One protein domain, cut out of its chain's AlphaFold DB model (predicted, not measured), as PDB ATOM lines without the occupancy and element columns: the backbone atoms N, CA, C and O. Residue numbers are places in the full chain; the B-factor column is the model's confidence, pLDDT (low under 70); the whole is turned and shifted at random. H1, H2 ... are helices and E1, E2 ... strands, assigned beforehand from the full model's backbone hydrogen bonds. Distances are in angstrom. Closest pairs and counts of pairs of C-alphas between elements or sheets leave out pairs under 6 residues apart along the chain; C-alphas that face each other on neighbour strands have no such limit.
ATOM      1  N   ASN A   4       1.088  24.773  38.636       89.50
ATOM      2  CA  ASN A   4      -0.023  24.085  39.311       89.50
ATOM      3  C   ASN A   4      -0.734  23.083  38.387       89.50
ATOM      4  O   ASN A   4      -1.156  22.016  38.820       89.50
ATOM      5  N   GLN A   5      -0.855  23.392  37.094       91.75
ATOM      6  CA  GLN A   5      -1.424  22.465  36.112       91.75
ATOM      7  C   GLN A   5      -0.530  21.238  35.903       91.75
ATOM      8  O   GLN A   5      -1.055  20.139  35.732       91.75
ATOM      9  N   ILE A   6       0.796  21.424  35.937       93.62
ATOM     10  CA  ILE A   6       1.782  20.340  35.807       93.62
ATOM     11  C   ILE A   6       1.681  19.387  37.001       93.62
ATOM     12  O   ILE A   6       1.487  18.188  36.816       93.62
ATOM     13  N   THR A   7       1.746  19.913  38.223       92.75
ATOM     14  CA  THR A   7       1.665  19.096  39.446       92.75
ATOM     15  C   THR A   7       0.305  18.407  39.587       92.75
ATOM     16  O   THR A   7       0.249  17.221  39.911       92.75
ATOM     17  N   ALA A   8      -0.795  19.083  39.233       93.62
ATOM     18  CA  ALA A   8      -2.118  18.460  39.179       93.62
ATOM     19  C   ALA A   8      -2.195  17.320  38.147       93.62
ATOM     20  O   ALA A   8      -2.901  16.336  38.370       93.62
ATOM     21  N   GLN A   9      -1.486  17.431  37.017       95.88
ATOM     22  CA  GLN A   9      -1.413  16.351  36.035       95.88
ATOM     23  C   GLN A   9      -0.670  15.141  36.599       95.88
ATOM     24  O   GLN A   9      -1.178  14.031  36.487       95.88
ATOM     25  N   TRP A  10       0.455  15.342  37.287       96.62
ATOM     26  CA  TRP A  10       1.184  14.239  37.919       96.62
ATOM     27  C   TRP A  10       0.359  13.506  38.979       96.62
ATOM     28  O   TRP A  10       0.415  12.280  39.051       96.62
ATOM     29  N   LEU A  11      -0.449  14.226  39.767       95.19
ATOM     30  CA  LEU A  11      -1.383  13.604  40.710       95.19
ATOM     31  C   LEU A  11      -2.406  12.711  39.994       95.19
ATOM     32  O   LEU A  11      -2.635  11.581  40.427       95.19
ATOM     33  N   ARG A  12      -2.980  13.186  38.879       95.19
ATOM     34  CA  ARG A  12      -3.911  12.398  38.055       95.19
ATOM     35  C   ARG A  12      -3.244  11.159  37.467       95.19
ATOM     36  O   ARG A  12      -3.801  10.071  37.582       95.19
ATOM     37  N   ASP A  13      -2.054  11.315  36.892       95.25
ATOM     38  CA  ASP A  13      -1.302  10.219  36.271       95.25
ATOM     39  C   ASP A  13      -0.932   9.141  37.300       95.25
ATOM     40  O   ASP A  13      -1.018   7.946  37.021       95.25
ATOM     41  N   ALA A  14      -0.584   9.558  38.521       93.56
ATOM     42  CA  ALA A  14      -0.290   8.665  39.638       93.56
ATOM     43  C   ALA A  14      -1.545   8.126  40.354       93.56
ATOM     44  O   ALA A  14      -1.410   7.315  41.272       93.56
ATOM     45  N   GLN A  15      -2.748   8.569  39.964       94.69
ATOM     46  CA  GLN A  15      -4.023   8.251  40.619       94.69
ATOM     47  C   GLN A  15      -4.028   8.586  42.124       94.69
ATOM     48  O   GLN A  15      -4.561   7.844  42.951       94.69
ATOM     49  N   ILE A  16      -3.410   9.710  42.492       93.94
ATOM     50  CA  ILE A  16      -3.302  10.181  43.875       93.94
ATOM     51  C   ILE A  16      -4.307  11.304  44.104       93.94
ATOM     52  O   ILE A  16      -4.277  12.330  43.431       93.94
ATOM     53  N   VAL A  17      -5.163  11.119  45.108       92.81
ATOM     54  CA  VAL A  17      -6.145  12.118  45.542       92.81
ATOM     55  C   VAL A  17      -5.656  12.790  46.834       92.81
ATOM     56  O   VAL A  17      -5.190  12.078  47.739       92.81
ATOM     57  N   PRO A  18      -5.745  14.128  46.949       95.06
ATOM     58  CA  PRO A  18      -5.460  14.832  48.194       95.06
ATOM     59  C   PRO A  18      -6.310  14.344  49.365       95.06
ATOM     60  O   PRO A  18      -7.497  14.052  49.232       95.06
ATOM     61  N   LYS A  19      -5.684  14.243  50.538       94.62
ATOM     62  CA  LYS A  19      -6.348  13.887  51.792       94.62
ATOM     63  C   LYS A  19      -6.655  15.145  52.582       94.62
ATOM     64  O   LYS A  19      -5.806  16.020  52.669       94.62
ATOM     65  N   ILE A  20      -7.834  15.192  53.191       94.31
ATOM     66  CA  ILE A  20      -8.273  16.312  54.027       94.31
ATOM     67  C   ILE A  20      -7.301  16.543  55.194       94.31
ATOM     68  O   ILE A  20      -6.863  15.592  55.847       94.31
ATOM     69  N   GLY A  21      -7.024  17.817  55.478       92.69
ATOM     70  CA  GLY A  21      -6.211  18.281  56.601       92.69
ATOM     71  C   GLY A  21      -4.731  18.472  56.266       92.69
ATOM     72  O   GLY A  21      -4.288  18.213  55.147       92.69
ATOM     73  N   ALA A  22      -3.971  18.932  57.262       90.12
ATOM     74  CA  ALA A  22      -2.513  19.040  57.192       90.12
ATOM     75  C   ALA A  22      -1.860  17.659  57.028       90.12
ATOM     76  O   ALA A  22      -2.428  16.649  57.461       90.12
ATOM     77  N   ALA A  23      -0.663  17.609  56.442       91.00
ATOM     78  CA  ALA A  23       0.101  16.376  56.423       91.00
ATOM     79  C   ALA A  23       0.526  16.021  57.859       91.00
ATOM     80  O   ALA A  23       0.929  16.897  58.626       91.00
ATOM     81  N   PRO A  24       0.438  14.743  58.261       92.25
ATOM     82  CA  PRO A  24       1.034  14.308  59.514       92.25
ATOM     83  C   PRO A  24       2.558  14.435  59.433       92.25
ATOM     84  O   PRO A  24       3.145  14.124  58.398       92.25
ATOM     85  N   ASP A  25       3.192  14.817  60.538       88.31
ATOM     86  CA  ASP A  25       4.647  14.824  60.668       88.31
ATOM     87  C   ASP A  25       5.071  13.846  61.784       88.31
ATOM     88  O   ASP A  25       4.705  14.061  62.946       88.31
ATOM     89  N   PRO A  26       5.758  12.729  61.463       92.94
ATOM     90  CA  PRO A  26       6.189  12.312  60.126       92.94
ATOM     91  C   PRO A  26       5.070  11.663  59.290       92.94
ATOM     92  O   PRO A  26       4.150  11.028  59.816       92.94
ATOM     93  N   ILE A  27       5.194  11.725  57.959       95.12
ATOM     94  CA  ILE A  27       4.302  11.029  57.020       95.12
ATOM     95  C   ILE A  27       4.955   9.749  56.501       95.12
ATOM     96  O   ILE A  27       6.095   9.738  56.031       95.12
ATOM     97  N   LYS A  28       4.189   8.654  56.526       95.81
ATOM     98  CA  LYS A  28       4.597   7.350  55.994       95.81
ATOM     99  C   LYS A  28       3.495   6.740  55.134       95.81
ATOM    100  O   LYS A  28       2.360   6.596  55.589       95.81
ATOM    101  N   LYS A  29       3.817   6.355  53.896       95.19
ATOM    102  CA  LYS A  29       2.879   5.701  52.962       95.19
ATOM    103  C   LYS A  29       3.549   4.597  52.150       95.19
ATOM    104  O   LYS A  29       4.758   4.615  51.922       95.19
ATOM    105  N   ILE A  30       2.731   3.657  51.685       95.00
ATOM    106  CA  ILE A  30       3.108   2.664  50.680       95.00
ATOM    107  C   ILE A  30       2.374   3.020  49.390       95.00
ATOM    108  O   ILE A  30       1.149   3.118  49.393       95.00
ATOM    109  N   ILE A  31       3.115   3.230  48.305       92.94
ATOM    110  CA  ILE A  31       2.568   3.564  46.984       92.94
ATOM    111  C   ILE A  31       3.232   2.640  45.966       92.94
ATOM    112  O   ILE A  31       4.458   2.542  45.930       92.94
ATOM    113  N   ALA A  32       2.425   1.915  45.184       89.44
ATOM    114  CA  ALA A  32       2.893   0.933  44.198       89.44
ATOM    115  C   ALA A  32       3.955  -0.050  44.753       89.44
ATOM    116  O   ALA A  32       4.964  -0.337  44.111       89.44
ATOM    117  N   GLY A  33       3.762  -0.528  45.989       91.94
ATOM    118  CA  GLY A  33       4.677  -1.464  46.657       91.94
ATOM    119  C   GLY A  33       5.978  -0.852  47.198       91.94
ATOM    120  O   GLY A  33       6.783  -1.570  47.786       91.94
ATOM    121  N   LYS A  34       6.195   0.461  47.051       93.75
ATOM    122  CA  LYS A  34       7.352   1.185  47.602       93.75
ATOM    123  C   LYS A  34       6.953   1.967  48.850       93.75
ATOM    124  O   LYS A  34       5.857   2.516  48.914       93.75
ATOM    125  N   THR A  35       7.842   2.019  49.841       96.12
ATOM    126  CA  THR A  35       7.621   2.775  51.086       96.12
ATOM    127  C   THR A  35       8.264   4.154  50.997       96.12
ATOM    128  O   THR A  35       9.437   4.266  50.645       96.12
ATOM    129  N   TYR A  36       7.512   5.177  51.388       97.56
ATOM    130  CA  TYR A  36       7.941   6.570  51.481       97.56
ATOM    131  C   TYR A  36       7.725   7.044  52.917       97.56
ATOM    132  O   TYR A  36       6.648   6.818  53.474       97.56
ATOM    133  N   ASN A  37       8.754   7.618  53.539       97.69
ATOM    134  CA  ASN A  37       8.747   7.983  54.956       97.69
ATOM    135  C   ASN A  37       9.637   9.206  55.204       97.69
ATOM    136  O   ASN A  37      10.851   9.087  55.024       97.69
ATOM    137  N   THR A  38       9.057  10.328  55.638       97.75
ATOM    138  CA  THR A  38       9.810  11.572  55.896       97.75
ATOM    139  C   THR A  38      10.769  11.454  57.072       97.75
ATOM    140  O   THR A  38      11.848  12.021  57.008       97.75
ATOM    141  N   ASP A  39      10.463  10.622  58.070       97.50
ATOM    142  CA  ASP A  39      11.331  10.393  59.238       97.50
ATOM    143  C   ASP A  39      12.697   9.781  58.868       97.50
ATOM    144  O   ASP A  39      13.709   9.969  59.533       97.50
ATOM    145  N   THR A  40      12.747   9.018  57.772       96.25
ATOM    146  CA  THR A  40      13.967   8.305  57.347       96.25
ATOM    147  C   THR A  40      14.581   8.832  56.055       96.25
ATOM    148  O   THR A  40      15.642   8.339  55.656       96.25
ATOM    149  N   ALA A  41      13.884   9.740  55.375       97.56
ATOM    150  CA  ALA A  41      14.296  10.335  54.115       97.56
ATOM    151  C   ALA A  41      15.043  11.648  54.364       97.56
ATOM    152  O   ALA A  41      14.847  12.297  55.385       97.56
ATOM    153  N   SER A  42      15.878  12.044  53.410       97.69
ATOM    154  CA  SER A  42      16.525  13.353  53.425       97.69
ATOM    155  C   SER A  42      15.601  14.371  52.770       97.69
ATOM    156  O   SER A  42      15.133  14.132  51.655       97.69
ATOM    157  N   LEU A  43      15.337  15.485  53.448       98.00
ATOM    158  CA  LEU A  43      14.739  16.664  52.826       98.00
ATOM    159  C   LEU A  43      15.791  17.310  51.920       98.00
ATOM    160  O   LEU A  43      16.917  17.521  52.364       98.00
ATOM    161  N   LEU A  44      15.429  17.586  50.670       97.19
ATOM    162  CA  LEU A  44      16.334  18.163  49.676       97.19
ATOM    163  C   LEU A  44      15.977  19.597  49.304       97.19
ATOM    164  O   LEU A  44      16.864  20.362  48.967       97.19
ATOM    165  N   SER A  45      14.691  19.944  49.309       98.06
ATOM    166  CA  SER A  45      14.238  21.250  48.835       98.06
ATOM    167  C   SER A  45      12.840  21.578  49.359       98.06
ATOM    168  O   SER A  45      12.051  20.678  49.678       98.06
ATOM    169  N   LEU A  46      12.541  22.874  49.454       97.38
ATOM    170  CA  LEU A  46      11.280  23.417  49.941       97.38
ATOM    171  C   LEU A  46      10.774  24.511  49.002       97.38
ATOM    172  O   LEU A  46      11.510  25.420  48.630       97.38
ATOM    173  N   TYR A  47       9.479  24.479  48.708       96.38
ATOM    174  CA  TYR A  47       8.775  25.574  48.059       96.38
ATOM    175  C   TYR A  47       7.569  25.986  48.896       96.38
ATOM    176  O   TYR A  47       6.802  25.144  49.366       96.38
ATOM    177  N   ALA A  48       7.385  27.292  49.060       93.38
ATOM    178  CA  ALA A  48       6.228  27.865  49.724       93.38
ATOM    179  C   ALA A  48       5.678  29.016  48.885       93.38
ATOM    180  O   ALA A  48       6.409  29.928  48.493       93.38
ATOM    181  N   TYR A  49       4.373  28.983  48.637       90.44
ATOM    182  CA  TYR A  49       3.638  30.111  48.081       90.44
ATOM    183  C   TYR A  49       2.723  30.676  49.164       90.44
ATOM    184  O   TYR A  49       1.524  30.445  49.153       90.44
ATOM    185  N   ASP A  50       3.302  31.375  50.137       80.69
ATOM    186  CA  ASP A  50       2.620  31.875  51.343       80.69
ATOM    187  C   ASP A  50       2.631  33.412  51.461       80.69
ATOM    188  O   ASP A  50       2.075  33.992  52.390       80.69
ATOM    189  N   LYS A  51       3.234  34.102  50.485       76.62
ATOM    190  CA  LYS A  51       3.409  35.567  50.484       76.62
ATOM    191  C   LYS A  51       2.188  36.337  49.971       76.62
ATOM    192  O   LYS A  51       2.244  37.560  49.818       76.62
ATOM    193  N   THR A  52       1.090  35.649  49.667       77.56
ATOM    194  CA  THR A  52      -0.150  36.266  49.190       77.56
ATOM    195  C   THR A  52      -1.034  36.701  50.349       77.56
ATOM    196  O   THR A  52      -1.141  36.018  51.364       77.56
ATOM    197  N   ARG A  53      -1.738  37.828  50.166       81.44
ATOM    198  CA  ARG A  53      -2.841  38.233  51.059       81.44
ATOM    199  C   ARG A  53      -4.020  37.264  51.008       81.44
ATOM    200  O   ARG A  53      -4.838  37.257  51.917       81.44
ATOM    201  N   ASP A  54      -4.110  36.507  49.922       85.19
ATOM    202  CA  ASP A  54      -5.093  35.457  49.738       85.19
ATOM    203  C   ASP A  54      -4.574  34.156  50.362       85.19
ATOM    204  O   ASP A  54      -3.674  33.514  49.817       85.19
ATOM    205  N   GLU A  55      -5.127  33.805  51.521       82.38
ATOM    206  CA  GLU A  55      -4.809  32.585  52.270       82.38
ATOM    207  C   GLU A  55      -5.235  31.303  51.541       82.38
ATOM    208  O   GLU A  55      -4.655  30.240  51.760       82.38
ATOM    209  N   TYR A  56      -6.197  31.385  50.617       84.88
ATOM    210  CA  TYR A  56      -6.670  30.227  49.861       84.88
ATOM    211  C   TYR A  56      -5.646  29.741  48.834       84.88
ATOM    212  O   TYR A  56      -5.722  28.590  48.391       84.88
ATOM    213  N   LEU A  57      -4.682  30.590  48.471       88.12
ATOM    214  CA  LEU A  57      -3.585  30.250  47.567       88.12
ATOM    215  C   LEU A  57      -2.382  29.635  48.281       88.12
ATOM    216  O   LEU A  57      -1.473  29.160  47.598       88.12
ATOM    217  N   HIS A  58      -2.368  29.620  49.619       91.69
ATOM    218  CA  HIS A  58      -1.225  29.105  50.363       91.69
ATOM    219  C   HIS A  58      -0.996  27.626  50.062       91.69
ATOM    220  O   HIS A  58      -1.908  26.799  50.180       91.69
ATOM    221  N   MET A  59       0.236  27.307  49.669       94.19
ATOM    222  CA  MET A  59       0.692  25.938  49.466       94.19
ATOM    223  C   MET A  59       2.139  25.774  49.915       94.19
ATOM    224  O   MET A  59       2.945  26.703  49.802       94.19
ATOM    225  N   TRP A  60       2.459  24.562  50.350       95.19
ATOM    226  CA  TRP A  60       3.803  24.150  50.731       95.19
ATOM    227  C   TRP A  60       4.141  22.843  50.038       95.19
ATOM    228  O   TRP A  60       3.297  21.959  49.914       95.19
ATOM    229  N   GLU A  61       5.377  22.717  49.588       96.94
ATOM    230  CA  GLU A  61       5.890  21.543  48.904       96.94
ATOM    231  C   GLU A  61       7.279  21.228  49.461       96.94
ATOM    232  O   GLU A  61       8.128  22.106  49.604       96.94
ATOM    233  N   SER A  62       7.510  19.967  49.796       97.81
ATOM    234  CA  SER A  62       8.755  19.483  50.377       97.81
ATOM    235  C   SER A  62       9.233  18.267  49.603       97.81
ATOM    236  O   SER A  62       8.555  17.234  49.562       97.81
ATOM    237  N   LEU A  63      10.397  18.396  48.969       98.56
ATOM    238  CA  LEU A  63      11.014  17.344  48.175       98.56
ATOM    239  C   LEU A  63      11.913  16.487  49.061       98.56
ATOM    240  O   LEU A  63      12.863  16.981  49.664       98.56
ATOM    241  N   TYR A  64      11.651  15.186  49.081       98.50
ATOM    242  CA  TYR A  64      12.422  14.217  49.845       98.50
ATOM    243  C   TYR A  64      13.064  13.166  48.946       98.50
ATOM    244  O   TYR A  64      12.511  12.763  47.918       98.50
ATOM    245  N   GLN A  65      14.191  12.632  49.409       98.06
ATOM    246  CA  GLN A  65      14.827  11.450  48.846       98.06
ATOM    247  C   GLN A  65      14.957  10.355  49.902       98.06
ATOM    248  O   GLN A  65      15.524  10.527  50.980       98.06
ATOM    249  N   THR A  66      14.416   9.181  49.590       96.56
ATOM    250  CA  THR A  66      14.585   7.988  50.425       96.56
ATOM    251  C   THR A  66      16.051   7.547  50.459       96.56
ATOM    252  O   THR A  66      16.807   7.786  49.521       96.56
ATOM    253  N   ARG A  67      16.440   6.756  51.466       92.94
ATOM    254  CA  ARG A  67      17.776   6.120  51.521       92.94
ATOM    255  C   ARG A  67      18.110   5.261  50.293       92.94
ATOM    256  O   ARG A  67      19.276   4.999  50.022       92.94
ATOM    257  N   GLY A  68      17.086   4.782  49.584       90.12
ATOM    258  CA  GLY A  68      17.224   4.019  48.342       90.12
ATOM    259  C   GLY A  68      17.354   4.881  47.082       90.12
ATOM    260  O   GLY A  68      17.410   4.318  45.994       90.12
ATOM    261  N   GLY A  69      17.364   6.211  47.205       93.50
ATOM    262  CA  GLY A  69      17.495   7.156  46.092       93.50
ATOM    263  C   GLY A  69      16.184   7.527  45.392       93.50
ATOM    264  O   GLY A  69      16.196   8.381  44.514       93.50
ATOM    265  N   ALA A  70      15.049   6.924  45.765       96.69
ATOM    266  CA  ALA A  70      13.746   7.294  45.207       96.69
ATOM    267  C   ALA A  70      13.266   8.641  45.764       96.69
ATOM    268  O   ALA A  70      13.362   8.856  46.976       96.69
ATOM    269  N   PHE A  71      12.703   9.486  44.899       98.25
ATOM    270  CA  PHE A  71      12.190  10.810  45.247       98.25
ATOM    271  C   PHE A  71      10.681  10.808  45.485       98.25
ATOM    272  O   PHE A  71       9.940   9.988  44.932       98.25
ATOM    273  N   PHE A  72      10.226  11.734  46.321       98.44
ATOM    274  CA  PHE A  72       8.811  11.996  46.539       98.44
ATOM    275  C   PHE A  72       8.586  13.410  47.069       98.44
ATOM    276  O   PHE A  72       9.413  13.952  47.798       98.44
ATOM    277  N   LEU A  73       7.440  13.981  46.717       98.12
ATOM    278  CA  LEU A  73       6.967  15.272  47.187       98.12
ATOM    279  C   LEU A  73       5.926  15.064  48.284       98.12
ATOM    280  O   LEU A  73       4.985  14.287  48.106       98.12
ATOM    281  N   VAL A  74       6.068  15.770  49.399       97.88
ATOM    282  CA  VAL A  74       4.977  15.998  50.350       97.88
ATOM    283  C   VAL A  74       4.478  17.406  50.102       97.88
ATOM    284  O   VAL A  74       5.278  18.337  50.118       97.88
ATOM    285  N   ALA A  75       3.190  17.563  49.822       96.62
ATOM    286  CA  ALA A  75       2.632  18.872  49.523       96.62
ATOM    287  C   ALA A  75       1.310  19.102  50.241       96.62
ATOM    288  O   ALA A  75       0.546  18.161  50.461       96.62
ATOM    289  N   GLU A  76       1.051  20.359  50.576       95.31
ATOM    290  CA  GLU A  76      -0.152  20.842  51.241       95.31
ATOM    291  C   GLU A  76      -0.702  22.070  50.527       95.31
ATOM    292  O   GLU A  76       0.056  22.862  49.969       95.31
ATOM    293  N   GLY A  77      -2.014  22.268  50.593       93.56
ATOM    294  CA  GLY A  77      -2.645  23.489  50.108       93.56
ATOM    295  C   GLY A  77      -3.975  23.762  50.793       93.56
ATOM    296  O   GLY A  77      -4.635  22.840  51.271       93.56
ATOM    297  N   MET A  78      -4.347  25.040  50.879       87.88
ATOM    298  CA  MET A  78      -5.485  25.500  51.687       87.88
ATOM    299  C   MET A  78      -6.852  25.320  51.014       87.88
ATOM    300  O   MET A  78      -7.862  25.253  51.710       87.88
ATOM    301  N   SER A  79      -6.908  25.242  49.680       85.19
ATOM    302  CA  SER A  79      -8.174  25.225  48.934       85.19
ATOM    303  C   SER A  79      -8.050  24.605  47.535       85.19
ATOM    304  O   SER A  79      -6.952  24.257  47.084       85.19
ATOM    305  N   GLY A  80      -9.174  24.550  46.809       77.81
ATOM    306  CA  GLY A  80      -9.246  24.135  45.400       77.81
ATOM    307  C   GLY A  80      -8.556  25.068  44.401       77.81
ATOM    308  O   GLY A  80      -8.467  24.738  43.220       77.81
ATOM    309  N   HIS A  81      -8.019  26.205  44.849       82.81
ATOM    310  CA  HIS A  81      -7.130  27.038  44.033       82.81
ATOM    311  C   HIS A  81      -5.698  26.486  43.953       82.81
ATOM    312  O   HIS A  81      -4.889  26.944  43.142       82.81
ATOM    313  N   THR A  82      -5.394  25.473  44.765       90.00
ATOM    314  CA  THR A  82      -4.129  24.738  44.755       90.00
ATOM    315  C   THR A  82      -4.353  23.308  44.243       90.00
ATOM    316  O   THR A  82      -5.438  22.758  44.434       90.00
ATOM    317  N   PRO A  83      -3.337  22.648  43.661       90.75
ATOM    318  CA  PRO A  83      -3.427  21.236  43.264       90.75
ATOM    319  C   PRO A  83      -3.665  20.261  44.428       90.75
ATOM    320  O   PRO A  83      -3.940  19.086  44.199       90.75
ATOM    321  N   TYR A  84      -3.503  20.733  45.667       95.00
ATOM    322  CA  TYR A  84      -3.440  19.916  46.877       95.00
ATOM    323  C   TYR A  84      -4.674  20.060  47.768       95.00
ATOM    324  O   TYR A  84      -4.746  19.401  48.805       95.00
ATOM    325  N   GLY A  85      -5.648  20.883  47.371       92.56
ATOM    326  CA  GLY A  85      -6.941  20.955  48.041       92.56
ATOM    327  C   GLY A  85      -7.671  19.612  47.981       92.56
ATOM    328  O   GLY A  85      -7.628  18.917  46.966       92.56
ATOM    329  N   ALA A  86      -8.334  19.237  49.073       92.69
ATOM    330  CA  ALA A  86      -9.077  17.986  49.175       92.69
ATOM    331  C   ALA A  86     -10.585  18.241  49.122       92.69
ATOM    332  O   ALA A  86     -11.096  19.116  49.823       92.69
ATOM    333  N   GLU A  87     -11.297  17.461  48.310       90.75
ATOM    334  CA  GLU A  87     -12.758  17.505  48.243       90.75
ATOM    335  C   GLU A  87     -13.372  16.990  49.548       90.75
ATOM    336  O   GLU A  87     -13.036  15.905  50.039       90.75
ATOM    337  N   LEU A  88     -14.297  17.766  50.108       88.12
ATOM    338  CA  LEU A  88     -15.088  17.345  51.251       88.12
ATOM    339  C   LEU A  88     -16.209  16.413  50.773       88.12
ATOM    340  O   LEU A  88     -17.088  16.794  50.004       88.12
ATOM    341  N   SER A  89     -16.176  15.158  51.225       85.00
ATOM    342  CA  SER A  89     -17.126  14.140  50.767       85.00
ATOM    343  C   SER A  89     -18.580  14.548  51.015       85.00
ATOM    344  O   SER A  89     -18.969  14.833  52.146       85.00
ATOM    345  N   GLY A  90     -19.394  14.509  49.959       82.38
ATOM    346  CA  GLY A  90     -20.814  14.861  50.020       82.38
ATOM    347  C   GLY A  90     -21.107  16.358  49.881       82.38
ATOM    348  O   GLY A  90     -22.272  16.738  49.981       82.38
ATOM    349  N   THR A  91     -20.097  17.194  49.623       85.81
ATOM    350  CA  THR A  91     -20.270  18.611  49.274       85.81
ATOM    351  C   THR A  91     -19.472  18.965  48.011       85.81
ATOM    352  O   THR A  91     -18.759  18.127  47.464       85.81
ATOM    353  N   ASN A  92     -19.622  20.201  47.523       83.69
ATOM    354  CA  ASN A  92     -18.795  20.758  46.442       83.69
ATOM    355  C   ASN A  92     -17.621  21.589  46.990       83.69
ATOM    356  O   ASN A  92     -17.009  22.360  46.250       83.69
ATOM    357  N   ASP A  93     -17.334  21.478  48.288       88.25
ATOM    358  CA  ASP A  93     -16.305  22.283  48.933       88.25
ATOM    359  C   ASP A  93     -14.943  21.610  48.792       88.25
ATOM    360  O   ASP A  93     -14.789  20.406  49.019       88.25
ATOM    361  N   VAL A  94     -13.930  22.412  48.469       89.81
ATOM    362  CA  VAL A  94     -12.532  21.986  48.493       89.81
ATOM    363  C   VAL A  94     -11.832  22.701  49.633       89.81
ATOM    364  O   VAL A  94     -11.721  23.926  49.641       89.81
ATOM    365  N   ILE A  95     -11.359  21.916  50.591       91.31
ATOM    366  CA  ILE A  95     -10.745  22.398  51.827       91.31
ATOM    367  C   ILE A  95      -9.252  22.076  51.848       91.31
ATOM    368  O   ILE A  95      -8.710  21.492  50.903       91.31
ATOM    369  N   ARG A  96      -8.585  22.441  52.950       93.56
ATOM    370  CA  ARG A  96      -7.173  22.125  53.156       93.56
ATOM    371  C   ARG A  96      -6.924  20.640  52.934       93.56
ATOM    372  O   ARG A  96      -7.608  19.796  53.523       93.56
ATOM    373  N   GLY A  97      -5.915  20.338  52.134       95.69
ATOM    374  CA  GLY A  97      -5.511  18.976  51.863       95.69
ATOM    375  C   GLY A  97      -4.007  18.812  51.749       95.69
ATOM    376  O   GLY A  97      -3.248  19.780  51.681       95.69
ATOM    377  N   HIS A  98      -3.595  17.549  51.743       96.62
ATOM    378  CA  HIS A  98      -2.212  17.148  51.576       96.62
ATOM    379  C   HIS A  98      -2.068  15.900  50.705       96.62
ATOM    380  O   HIS A  98      -2.936  15.021  50.647       96.62
ATOM    381  N   VAL A  99      -0.907  15.771  50.071       96.94
ATOM    382  CA  VAL A  99      -0.532  14.640  49.220       96.94
ATOM    383  C   VAL A  99       0.872  14.147  49.547       96.94
ATOM    384  O   VAL A  99       1.703  14.863  50.096       96.94
ATOM    385  N   LEU A 100       1.125  12.890  49.183       97.75
ATOM    386  CA  LEU A 100       2.478  12.368  49.024       97.75
ATOM    387  C   LEU A 100       2.547  11.795  47.616       97.75
ATOM    388  O   LEU A 100       1.813  10.853  47.327       97.75
ATOM    389  N   LEU A 101       3.395  12.370  46.772       97.56
ATOM    390  CA  LEU A 101       3.507  12.059  45.354       97.56
ATOM    391  C   LEU A 101       4.915  11.529  45.054       97.56
ATOM    392  O   LEU A 101       5.877  12.286  45.160       97.56
ATOM    393  N   PRO A 102       5.077  10.249  44.687       98.00
ATOM    394  CA  PRO A 102       6.337   9.754  44.147       98.00
ATOM    395  C   PRO A 102       6.700  10.482  42.855       98.00
ATOM    396  O   PRO A 102       5.833  10.656  42.002       98.00
ATOM    397  N   LEU A 103       7.971  10.848  42.704       97.88
ATOM    398  CA  LEU A 103       8.484  11.492  41.497       97.88
ATOM    399  C   LEU A 103       9.644  10.683  40.917       97.88
ATOM    400  O   LEU A 103      10.461  10.120  41.653       97.88
ATOM    401  N   ASP A 104       9.725  10.638  39.592       96.25
ATOM    402  CA  ASP A 104      10.949  10.243  38.904       96.25
ATOM    403  C   ASP A 104      11.933  11.419  38.779       96.25
ATOM    404  O   ASP A 104      11.609  12.575  39.055       96.25
ATOM    405  N   THR A 105      13.162  11.128  38.357       95.69
ATOM    406  CA  THR A 105      14.224  12.132  38.225       95.69
ATOM    407  C   THR A 105      13.853  13.294  37.300       95.69
ATOM    408  O   THR A 105      14.225  14.430  37.582       95.69
ATOM    409  N   GLN A 106      13.133  13.037  36.204       95.81
ATOM    410  CA  GLN A 106      12.750  14.085  35.254       95.81
ATOM    411  C   GLN A 106      11.677  14.991  35.852       95.81
ATOM    412  O   GLN A 106      11.747  16.209  35.709       95.81
ATOM    413  N   GLN A 107      10.722  14.414  36.580       97.38
ATOM    414  CA  GLN A 107       9.718  15.182  37.303       97.38
ATOM    415  C   GLN A 107      10.342  16.038  38.410       97.38
ATOM    416  O   GLN A 107       9.923  17.177  38.578       97.38
ATOM    417  N   VAL A 108      11.364  15.546  39.122       97.69
ATOM    418  CA  VAL A 108      12.079  16.347  40.134       97.69
ATOM    419  C   VAL A 108      12.811  17.526  39.501       97.69
ATOM    420  O   VAL A 108      12.635  18.653  39.954       97.69
ATOM    421  N   LYS A 109      13.583  17.295  38.429       96.06
ATOM    422  CA  LYS A 109      14.237  18.379  37.677       96.06
ATOM    423  C   LYS A 109      13.225  19.420  37.228       96.06
ATOM    424  O   LYS A 109      13.388  20.606  37.491       96.06
ATOM    425  N   ARG A 110      12.125  18.950  36.634       96.56
ATOM    426  CA  ARG A 110      11.057  19.826  36.171       96.56
ATOM    427  C   ARG A 110      10.409  20.599  37.312       96.56
ATOM    428  O   ARG A 110      10.056  21.754  37.120       96.56
ATOM    429  N   TRP A 111      10.223  19.970  38.470       97.62
ATOM    430  CA  TRP A 111       9.670  20.613  39.656       97.62
ATOM    431  C   TRP A 111      10.589  21.733  40.162       97.62
ATOM    432  O   TRP A 111      10.111  22.839  40.375       97.62
ATOM    433  N   LEU A 112      11.899  21.496  40.255       97.00
ATOM    434  CA  LEU A 112      12.876  22.522  40.644       97.00
ATOM    435  C   LEU A 112      12.886  23.704  39.659       97.00
ATOM    436  O   LEU A 112      12.824  24.857  40.079       97.00
ATOM    437  N   GLU A 113      12.867  23.422  38.350       95.00
ATOM    438  CA  GLU A 113      12.811  24.441  37.291       95.00
ATOM    439  C   GLU A 113      11.564  25.328  37.393       95.00
ATOM    440  O   GLU A 113      11.665  26.546  37.375       95.00
ATOM    441  N   ILE A 114      10.365  24.738  37.496       95.31
ATOM    442  CA  ILE A 114       9.108  25.513  37.501       95.31
ATOM    443  C   ILE A 114       8.867  26.271  38.814       95.31
ATOM    444  O   ILE A 114       7.897  27.030  38.902       95.31
ATOM    445  N   ARG A 115       9.680  26.009  39.842       95.00
ATOM    446  CA  ARG A 115       9.671  26.701  41.135       95.00
ATOM    447  C   ARG A 115      10.825  27.697  41.283       95.00
ATOM    448  O   ARG A 115      10.910  28.331  42.329       95.00
ATOM    449  N   ASP A 116      11.662  27.843  40.253       94.88
ATOM    450  CA  ASP A 116      12.851  28.703  40.237       94.88
ATOM    451  C   ASP A 116      13.848  28.384  41.376       94.88
ATOM    452  O   ASP A 116      14.494  29.272  41.933       94.88
ATOM    453  N   LEU A 117      13.985  27.101  41.733       95.19
ATOM    454  CA  LEU A 117      14.860  26.616  42.810       95.19
ATOM    455  C   LEU A 117      16.239  26.233  42.257       95.19
ATOM    456  O   LEU A 117      16.611  25.061  42.212       95.19
ATOM    457  N   VAL A 118      16.969  27.239  41.770       93.75
ATOM    458  CA  VAL A 118      18.242  27.057  41.046       93.75
ATOM    459  C   VAL A 118      19.330  26.444  41.930       93.75
ATOM    460  O   VAL A 118      19.983  25.496  41.500       93.75
ATOM    461  N   ASP A 119      19.489  26.941  43.157       95.06
ATOM    462  CA  ASP A 119      20.522  26.460  44.087       95.06
ATOM    463  C   ASP A 119      20.306  24.977  44.434       95.06
ATOM    464  O   ASP A 119      21.227  24.164  44.345       95.06
ATOM    465  N   ASP A 120      19.055  24.598  44.719       95.81
ATOM    466  CA  ASP A 120      18.683  23.208  44.996       95.81
ATOM    467  C   ASP A 120      18.857  22.317  43.749       95.81
ATOM    468  O   ASP A 120      19.232  21.148  43.856       95.81
ATOM    469  N   TYR A 121      18.608  22.846  42.542       95.50
ATOM    470  CA  TYR A 121      18.887  22.123  41.295       95.50
ATOM    471  C   TYR A 121      20.378  21.817  41.148       95.50
ATOM    472  O   TYR A 121      20.726  20.673  40.833       95.50
ATOM    473  N   ASP A 122      21.245  22.805  41.375       92.88
ATOM    474  CA  ASP A 122      22.698  22.632  41.295       92.88
ATOM    475  C   ASP A 122      23.192  21.596  42.308       92.88
ATOM    476  O   ASP A 122      23.906  20.661  41.949       92.88
ATOM    477  N   GLU A 123      22.736  21.680  43.558       90.88
ATOM    478  CA  GLU A 123      23.155  20.744  44.604       90.88
ATOM    479  C   GLU A 123      22.749  19.293  44.288       90.88
ATOM    480  O   GLU A 123      23.524  18.356  44.508       90.88
ATOM    481  N   ILE A 124      21.544  19.085  43.746       92.19
ATOM    482  CA  ILE A 124      21.008  17.740  43.500       92.19
ATOM    483  C   ILE A 124      21.523  17.147  42.177       92.19
ATOM    484  O   ILE A 124      21.781  15.939  42.104       92.19
ATOM    485  N   PHE A 125      21.639  17.951  41.114       90.44
ATOM    486  CA  PHE A 125      21.910  17.467  39.751       90.44
ATOM    487  C   PHE A 125      23.082  18.143  39.033       90.44
ATOM    488  O   PHE A 125      23.523  17.605  38.013       90.44
ATOM    489  N   GLY A 126      23.573  19.270  39.542       89.44
ATOM    490  CA  GLY A 126      24.505  20.163  38.859       89.44
ATOM    491  C   GLY A 126      23.810  21.100  37.866       89.44
ATOM    492  O   GLY A 126      22.824  20.726  37.222       89.44
TER     493      GLY A 126
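AT A GLANCE: This is residues 4 to 126 of the 197 residues of an uncharacterized protein of Candidatus Propionivibrio aalborgensis (UniProt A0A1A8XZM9). A twisted wall of four antiparallel strands, E3 to E6, has the helical hairpin H2 and H3 packed over one face, while the small strand hairpin E1 and E2 sits crosswise by E5 and E6, only partly face to face with the wall. H1 only grazes the wall near E6. The printed part has 123 residues, with three named helices and six named strands in the order H1 E1 E2 E3 E4 E5 E6 H2 H3; the class is mixed, helices and strands. It is compact, with a radius of gyration of the C-alphas of 14.1 A and spans of 44 by 34 by 26 A.

HOW THE PARTS SIT: The larger sheet is a meander, each strand the antiparallel neighbour of the one before: E3, residues 42 to 49, E4, residues 59 to 65, E5, residues 71 to 77, and E6, residues 97 to 103. E3 and E6 are its edge strands. N 47 and O 61 of E3 and E4 are 2.9 A apart, N 62 and O 74 of E4 and E5 2.8 A, and N 73 and O 101 of E5 and E6 2.8 A, within hydrogen-bond range. H2, residues 105 to 114, and H3, residues 118 to 125, on one face of this sheet, make two layers with it. H2 has a height over the sheet of 9.0 A and runs along the strands, at 26 degrees to E5 on the local plane. H2 and H3 touch, Leu 112 and Tyr 121 having the closest C-alphas at 6.1 A, and form a helical hairpin at a shallow tilt of 9 degrees, opposite ways. H1, residues 4 to 13, only grazes the sheet with its residues 7 to 11. E1, residues 28 to 31, and E2, residues 34 to 37, form an antiparallel hairpin, with N 29 and O 36 2.9 A apart. This hairpin and the larger sheet form a sandwich, two sheets face to face, their strands at 66 degrees. In H1, H2 and H3 every O i to N i+4 pair is within hydrogen-bond range.

IN THESE COORDINATES: H1 begins at C-alpha 4, (-0.023, 24.085, 39.311). E3 measures 21.8 A, E4 20.3 A, E5 20.1 A and E6 19.0 A; H1 and H2 measure 14.3 A each, H3 10.3 A, E1 10.0 A and E2 10.1 A. H3 ends at C-alpha 125, (21.910, 17.467, 39.751).

THE WHOLE: The two C-alphas farthest apart, those of Gly 90 and Gly 126, are 47.0 A apart. The printed part has no cut. The links H1 to E1 and E5 to E6 are long. No printed residue has a pLDDT under 70.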